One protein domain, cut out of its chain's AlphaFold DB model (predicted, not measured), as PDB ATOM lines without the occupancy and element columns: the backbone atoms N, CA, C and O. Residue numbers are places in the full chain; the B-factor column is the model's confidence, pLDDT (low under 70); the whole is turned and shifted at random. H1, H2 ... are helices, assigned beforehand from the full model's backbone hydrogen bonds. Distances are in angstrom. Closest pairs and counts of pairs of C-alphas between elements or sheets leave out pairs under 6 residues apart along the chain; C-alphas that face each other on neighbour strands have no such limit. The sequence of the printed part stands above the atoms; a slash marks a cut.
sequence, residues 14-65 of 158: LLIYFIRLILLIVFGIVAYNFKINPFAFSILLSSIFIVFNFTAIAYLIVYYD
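AT A GLANCE: This is residues 14 to 65 of the 158 residues of an uncharacterized protein of Bacteroidetes bacterium GWA2_30_7 (UniProt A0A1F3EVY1). Two long helices run opposite ways in a narrow, open V, joined at its point by a tight link and coming closest near that end. The longer one, H2, is one arm of the V and H1 the other, and the last residues of H2 stick out beyond the part that H1 accompanies: residues 57 to 65, of which 57 to 64 belong to H2, stand free. The printed part has 52 residues, with two named helices in the order H1, H2 and no named strand; its class is all helix. It is loose, with a radius of gyration of the C-alphas of 13.6 A, and the C-alphas span 45 by 20 by 9 A.

HOW THE PARTS SIT: Begin with H2, residues 38 to 64, and look from it to H1, residues 14 to 33. The two are close but not clearly touching, with 1 pair of C-alphas within 8 A. Look for that pair near the link: the closest C-alphas, those of Ala 31 and Phe 41, are 7.1 A apart. The centres of the helices are 13.7 A apart. Their lines stand at a shallow tilt of 17 degrees, and they run opposite ways. In the backbones of H1 and H2, every O i to N i+4 pair is within hydrogen-bond range.

IN THESE COORDINATES: Find C-alpha 38 at (174.896, 293.101, 247.546); from there H2 runs 37.9 A to C-alpha 64 at (171.096, 296.001, 285.124). H1 begins at C-alpha 14, at (180.302, 284.288, 274.634), and its first and last C-alphas are 29.1 A apart.

THE WHOLE: The two C-alphas farthest apart are those of Lys 35 and Asp 65, at 44.6 A. Without residues 57 to 65, the body spans 31 by 18 by 8 A. The printed part has no cut, and the link from H1 to H2, four residues, is tight. The mean pLDDT of the printed part is 74.7; look for values under 70 at residues 14 to 16 and 56 to 65.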
ATOM      1  N   LEU A  14     179.599 285.107 275.617       64.25
ATOM      2  CA  LEU A  14     180.302 284.288 274.634       64.25
ATOM      3  C   LEU A  14     179.346 283.443 273.776       64.25
ATOM      4  O   LEU A  14     179.502 283.400 272.559       64.25
ATOM      5  N   LEU A  15     178.298 282.869 274.378       69.31
ATOM      6  CA  LEU A  15     177.242 282.145 273.662       69.31
ATOM      7  C   LEU A  15     176.463 283.072 272.716       69.31
ATOM      8  O   LEU A  15     176.183 282.705 271.578       69.31
ATOM      9  N   ILE A  16     176.156 284.296 273.158       69.81
ATOM     10  CA  ILE A  16     175.442 285.287 272.339       69.81
ATOM     11  C   ILE A  16     176.290 285.701 271.129       69.81
ATOM     12  O   ILE A  16     175.779 285.749 270.009       69.81
ATOM     13  N   TYR A  17     177.586 285.971 271.322       73.25
ATOM     14  CA  TYR A  17     178.495 286.279 270.211       73.25
ATOM     15  C   TYR A  17     178.650 285.100 269.244       73.25
ATOM     16  O   TYR A  17     178.662 285.306 268.033       73.25
ATOM     17  N   PHE A  18     178.696 283.871 269.761       74.31
ATOM     18  CA  PHE A  18     178.784 282.662 268.946       74.31
ATOM     19  C   PHE A  18     177.541 282.460 268.064       74.31
ATOM     20  O   PHE A  18     177.666 282.252 266.859       74.31
ATOM     21  N   ILE A  19     176.337 282.620 268.624       78.38
ATOM     22  CA  ILE A  19     175.080 282.541 267.858       78.38
ATOM     23  C   ILE A  19     175.016 283.649 266.792       78.38
ATOM     24  O   ILE A  19     174.611 283.388 265.659       78.38
ATOM     25  N   ARG A  20     175.461 284.874 267.115       73.75
ATOM     26  CA  ARG A  20     175.532 285.988 266.149       73.75
ATOM     27  C   ARG A  20     176.444 285.670 264.967       73.75
ATOM     28  O   ARG A  20     176.082 285.975 263.834       73.75
ATOM     29  N   LEU A  21     177.597 285.054 265.226       80.06
ATOM     30  CA  LEU A  21     178.535 284.655 264.182       80.06
ATOM     31  C   LEU A  21     177.926 283.593 263.255       80.06
ATOM     32  O   LEU A  21     177.998 283.741 262.037       80.06
ATOM     33  N   ILE A  22     177.273 282.570 263.819       81.50
ATOM     34  CA  ILE A  22     176.593 281.524 263.038       81.50
ATOM     35  C   ILE A  22     175.503 282.131 262.150       81.50
ATOM     36  O   ILE A  22     175.450 281.825 260.961       81.50
ATOM     37  N   LEU A  23     174.665 283.017 262.698       80.31
ATOM     38  CA  LEU A  23     173.613 283.682 261.923       80.31
ATOM     39  C   LEU A  23     174.196 284.471 260.746       80.31
ATOM     40  O   LEU A  23     173.697 284.349 259.632       80.31
ATOM     41  N   LEU A  24     175.283 285.217 260.961       82.19
ATOM     42  CA  LEU A  24     175.976 285.970 259.907       82.19
ATOM     43  C   LEU A  24     176.457 285.065 258.763       82.19
ATOM     44  O   LEU A  24     176.249 285.392 257.594       82.19
ATOM     45  N   ILE A  25     177.045 283.914 259.097       83.25
ATOM     46  CA  ILE A  25     177.517 282.931 258.113       83.25
ATOM     47  C   ILE A  25     176.338 282.348 257.325       83.25
ATOM     48  O   ILE A  25     176.379 282.314 256.095       83.25
ATOM     49  N   VAL A  26     175.263 281.939 258.009       84.69
ATOM     50  CA  VAL A  26     174.066 281.368 257.366       84.69
ATOM     51  C   VAL A  26     173.405 282.381 256.430       84.69
ATOM     52  O   VAL A  26     173.121 282.051 255.279       84.69
ATOM     53  N   PHE A  27     173.215 283.627 256.874       81.44
ATOM     54  CA  PHE A  27     172.654 284.686 256.030       81.44
ATOM     55  C   PHE A  27     173.536 284.985 254.815       81.44
ATOM     56  O   PHE A  27     173.004 285.187 253.723       81.44
ATOM     57  N   GLY A  28     174.864 284.964 254.971       79.50
ATOM     58  CA  GLY A  28     175.803 285.124 253.861       79.50
ATOM     59  C   GLY A  28     175.679 284.016 252.810       79.50
ATOM     60  O   GLY A  28     175.592 284.310 251.618       79.50
ATOM     61  N   ILE A  29     175.596 282.753 253.241       84.38
ATOM     62  CA  ILE A  29     175.432 281.593 252.344       84.38
ATOM     63  C   ILE A  29     174.100 281.670 251.588       84.38
ATOM     64  O   ILE A  29     174.060 281.459 250.375       84.38
ATOM     65  N   VAL A  30     173.007 281.994 252.283       80.25
ATOM     66  CA  VAL A  30     171.683 282.147 251.664       80.25
ATOM     67  C   VAL A  30     171.713 283.273 250.629       80.25
ATOM     68  O   VAL A  30     171.334 283.060 249.481       80.25
ATOM     69  N   ALA A  31     172.224 284.450 250.985       81.56
ATOM     70  CA  ALA A  31     172.271 285.583 250.064       81.56
ATOM     71  C   ALA A  31     173.126 285.322 248.822       81.56
ATOM     72  O   ALA A  31     172.742 285.723 247.720       81.56
ATOM     73  N   TYR A  32     174.238 284.604 248.989       84.06
ATOM     74  CA  TYR A  32     175.074 284.153 247.883       84.06
ATOM     75  C   TYR A  32     174.311 283.207 246.942       84.06
ATOM     76  O   TYR A  32     174.278 283.441 245.734       84.06
ATOM     77  N   ASN A  33     173.627 282.194 247.487       82.50
ATOM     78  CA  ASN A  33     172.868 281.217 246.696       82.50
ATOM     79  C   ASN A  33     171.704 281.844 245.916       82.50
ATOM     80  O   ASN A  33     171.439 281.453 244.782       82.50
ATOM     81  N   PHE A  34     171.033 282.843 246.491       83.62
ATOM     82  CA  PHE A  34     169.928 283.547 245.834       83.62
ATOM     83  C   PHE A  34     170.379 284.717 244.947       83.62
ATOM     84  O   PHE A  34     169.528 285.421 244.407       83.62
ATOM     85  N   LYS A  35     171.696 284.934 244.778       87.56
ATOM     86  CA  LYS A  35     172.273 286.059 244.015       87.56
ATOM     87  C   LYS A  35     171.632 287.401 244.388       87.56
ATOM     88  O   LYS A  35     171.339 288.231 243.526       87.56
ATOM     89  N   ILE A  36     171.376 287.598 245.683       81.44
ATOM     90  CA  ILE A  36     170.748 288.823 246.180       81.44
ATOM     91  C   ILE A  36     171.684 289.994 245.877       81.44
ATOM     92  O   ILE A  36     172.899 289.886 246.042       81.44
ATOM     93  N   ASN A  37     171.118 291.123 245.441       85.38
ATOM     94  CA  ASN A  37     171.893 292.333 245.201       85.38
ATOM     95  C   ASN A  37     172.702 292.698 246.471       85.38
ATOM     96  O   ASN A  37     172.090 292.889 247.528       85.38
ATOM     97  N   PRO A  38     174.040 292.838 246.387       79.12
ATOM     98  CA  PRO A  38     174.896 293.101 247.546       79.12
ATOM     99  C   PRO A  38     174.499 294.355 248.333       79.12
ATOM    100  O   PRO A  38     174.605 294.375 249.558       79.12
ATOM    101  N   PHE A  39     173.993 295.386 247.649       77.56
ATOM    102  CA  PHE A  39     173.534 296.620 248.288       77.56
ATOM    103  C   PHE A  39     172.250 296.398 249.091       77.56
ATOM    104  O   PHE A  39     172.170 296.808 250.248       77.56
ATOM    105  N   ALA A  40     171.273 295.691 248.517       78.44
ATOM    106  CA  ALA A  40     170.032 295.352 249.214       78.44
ATOM    107  C   ALA A  40     170.298 294.420 250.409       78.44
ATOM    108  O   ALA A  40     169.733 294.611 251.485       78.44
ATOM    109  N   PHE A  41     171.215 293.461 250.246       80.19
ATOM    110  CA  PHE A  41     171.646 292.572 251.320       80.19
ATOM    111  C   PHE A  41     172.359 293.327 252.450       80.19
ATOM    112  O   PHE A  41     172.066 293.086 253.616       80.19
ATOM    113  N   SER A  42     173.233 294.283 252.127       79.31
ATOM    114  CA  SER A  42     173.930 295.105 253.124       79.31
ATOM    115  C   SER A  42     172.968 295.974 253.948       79.31
ATOM    116  O   SER A  42     173.098 296.059 255.172       79.31
ATOM    117  N   ILE A  43     171.948 296.560 253.308       81.44
ATOM    118  CA  ILE A  43     170.903 297.340 253.996       81.44
ATOM    119  C   ILE A  43     170.078 296.438 254.925       81.44
ATOM    120  O   ILE A  43     169.841 296.796 256.080       81.44
ATOM    121  N   LEU A  44     169.686 295.251 254.449       80.62
ATOM    122  CA  LEU A  44     168.945 294.266 255.241       80.62
ATOM    123  C   LEU A  44     169.768 293.764 256.441       80.62
ATOM    124  O   LEU A  44     169.268 293.680 257.559       80.62
ATOM    125  N   LEU A  45     171.048 293.460 256.233       81.19
ATOM    126  CA  LEU A  45     171.938 292.993 257.293       81.19
ATOM    127  C   LEU A  45     172.167 294.088 258.343       81.19
ATOM    128  O   LEU A  45     172.156 293.806 259.541       81.19
ATOM    129  N   SER A  46     172.312 295.340 257.902       77.44
ATOM    130  CA  SER A  46     172.491 296.499 258.782       77.44
ATOM    131  C   SER A  46     171.258 296.758 259.649       77.44
ATOM    132  O   SER A  46     171.400 296.976 260.852       77.44
ATOM    133  N   SER A  47     170.047 296.682 259.087       77.88
ATOM    134  CA  SER A  47     168.808 296.869 259.857       77.88
ATOM    135  C   SER A  47     168.613 295.769 260.904       77.88
ATOM    136  O   SER A  47     168.294 296.067 262.057       77.88
ATOM    137  N   ILE A  48     168.916 294.515 260.557       80.69
ATOM    138  CA  ILE A  48     168.929 293.390 261.501       80.69
ATOM    139  C   ILE A  48     169.948 293.642 262.620       80.69
ATOM    140  O   ILE A  48     169.624 293.497 263.801       80.69
ATOM    141  N   PHE A  49     171.166 294.074 262.281       78.75
ATOM    142  CA  PHE A  49     172.213 294.343 263.267       78.75
ATOM    143  C   PHE A  49     171.813 295.457 264.242       78.75
ATOM    144  O   PHE A  49     172.065 295.348 265.443       78.75
ATOM    145  N   ILE A  50     171.143 296.505 263.755       81.25
ATOM    146  CA  ILE A  50     170.616 297.591 264.589       81.25
ATOM    147  C   ILE A  50     169.596 297.042 265.598       81.25
ATOM    148  O   ILE A  50     169.751 297.268 266.800       81.25
ATOM    149  N   VAL A  51     168.614 296.251 265.150       81.62
ATOM    150  CA  VAL A  51     167.604 295.635 266.034       81.62
ATOM    151  C   VAL A  51     168.255 294.736 267.090       81.62
ATOM    152  O   VAL A  51     167.882 294.792 268.265       81.62
ATOM    153  N   PHE A  52     169.277 293.961 266.714       77.19
ATOM    154  CA  PHE A  52     170.031 293.113 267.646       77.19
ATOM    155  C   PHE A  52     170.833 293.902 268.690       77.19
ATOM    156  O   PHE A  52     170.995 293.443 269.824       77.19
ATOM    157  N   ASN A  53     171.360 295.075 268.333       75.06
ATOM    158  CA  ASN A  53     172.041 295.943 269.292       75.06
ATOM    159  C   ASN A  53     171.044 296.584 270.259       75.06
ATOM    160  O   ASN A  53     171.286 296.556 271.463       75.06
ATOM    161  N   PHE A  54     169.892 297.055 269.775       76.81
ATOM    162  CA  PHE A  54     168.839 297.582 270.647       76.81
ATOM    163  C   PHE A  54     168.273 296.525 271.597       76.81
ATOM    164  O   PHE A  54     168.100 296.810 272.777       76.81
ATOM    165  N   THR A  55     168.051 295.292 271.136       75.06
ATOM    166  CA  THR A  55     167.617 294.194 272.022       75.06
ATOM    167  C   THR A  55     168.687 293.812 273.036       75.06
ATOM    168  O   THR A  55     168.351 293.551 274.186       75.06
ATOM    169  N   ALA A  56     169.973 293.829 272.671       67.06
ATOM    170  CA  ALA A  56     171.051 293.608 273.633       67.06
ATOM    171  C   ALA A  56     171.153 294.731 274.670       67.06
ATOM    172  O   ALA A  56     171.343 294.435 275.844       67.06
ATOM    173  N   ILE A  57     170.990 295.994 274.265       69.69
ATOM    174  CA  ILE A  57     170.947 297.141 275.179       69.69
ATOM    175  C   ILE A  57     169.722 297.042 276.092       69.69
ATOM    176  O   ILE A  57     169.867 297.195 277.295       69.69
ATOM    177  N   ALA A  58     168.542 296.720 275.559       64.38
ATOM    178  CA  ALA A  58     167.324 296.536 276.344       64.38
ATOM    179  C   ALA A  58     167.460 295.381 277.343       64.38
ATOM    180  O   ALA A  58     167.127 295.535 278.512       64.38
ATOM    181  N   TYR A  59     168.016 294.246 276.916       58.94
ATOM    182  CA  TYR A  59     168.332 293.136 277.810       58.94
ATOM    183  C   TYR A  59     169.345 293.568 278.871       58.94
ATOM    184  O   TYR A  59     169.166 293.267 280.041       58.94
ATOM    185  N   LEU A  60     170.379 294.324 278.498       57.38
ATOM    186  CA  LEU A  60     171.359 294.825 279.451       57.38
ATOM    187  C   LEU A  60     170.711 295.776 280.457       57.38
ATOM    188  O   LEU A  60     170.952 295.583 281.631       57.38
ATOM    189  N   ILE A  61     169.843 296.701 280.037       58.56
ATOM    190  CA  ILE A  61     169.085 297.615 280.911       58.56
ATOM    191  C   ILE A  61     168.170 296.830 281.863       58.56
ATOM    192  O   ILE A  61     168.248 297.018 283.071       58.56
ATOM    193  N   VAL A  62     167.372 295.892 281.343       50.91
ATOM    194  CA  VAL A  62     166.454 295.055 282.143       50.91
ATOM    195  C   VAL A  62     167.206 294.150 283.125       50.91
ATOM    196  O   VAL A  62     166.696 293.847 284.200       50.91
ATOM    197  N   TYR A  63     168.414 293.699 282.780       47.69
ATOM    198  CA  TYR A  63     169.259 292.922 283.690       47.69
ATOM    199  C   TYR A  63     170.094 293.800 284.626       47.69
ATOM    200  O   TYR A  63     170.416 293.345 285.717       47.69
ATOM    201  N   TYR A  64     170.414 295.041 284.253       42.94
ATOM    202  CA  TYR A  64     171.096 296.001 285.124       42.94
ATOM    203  C   TYR A  64     170.183 296.471 286.264       42.94
ATOM    204  O   TYR A  64     170.674 296.762 287.351       42.94
ATOM    205  N   ASP A  65     168.864 296.475 286.043       40.09
ATOM    206  CA  ASP A  65     167.856 296.698 287.091       40.09
ATOM    207  C   ASP A  65     167.740 295.523 288.081       40.09
ATOM    208  O   ASP A  65     167.190 295.674 289.171       40.09
TER     209      ASP A  65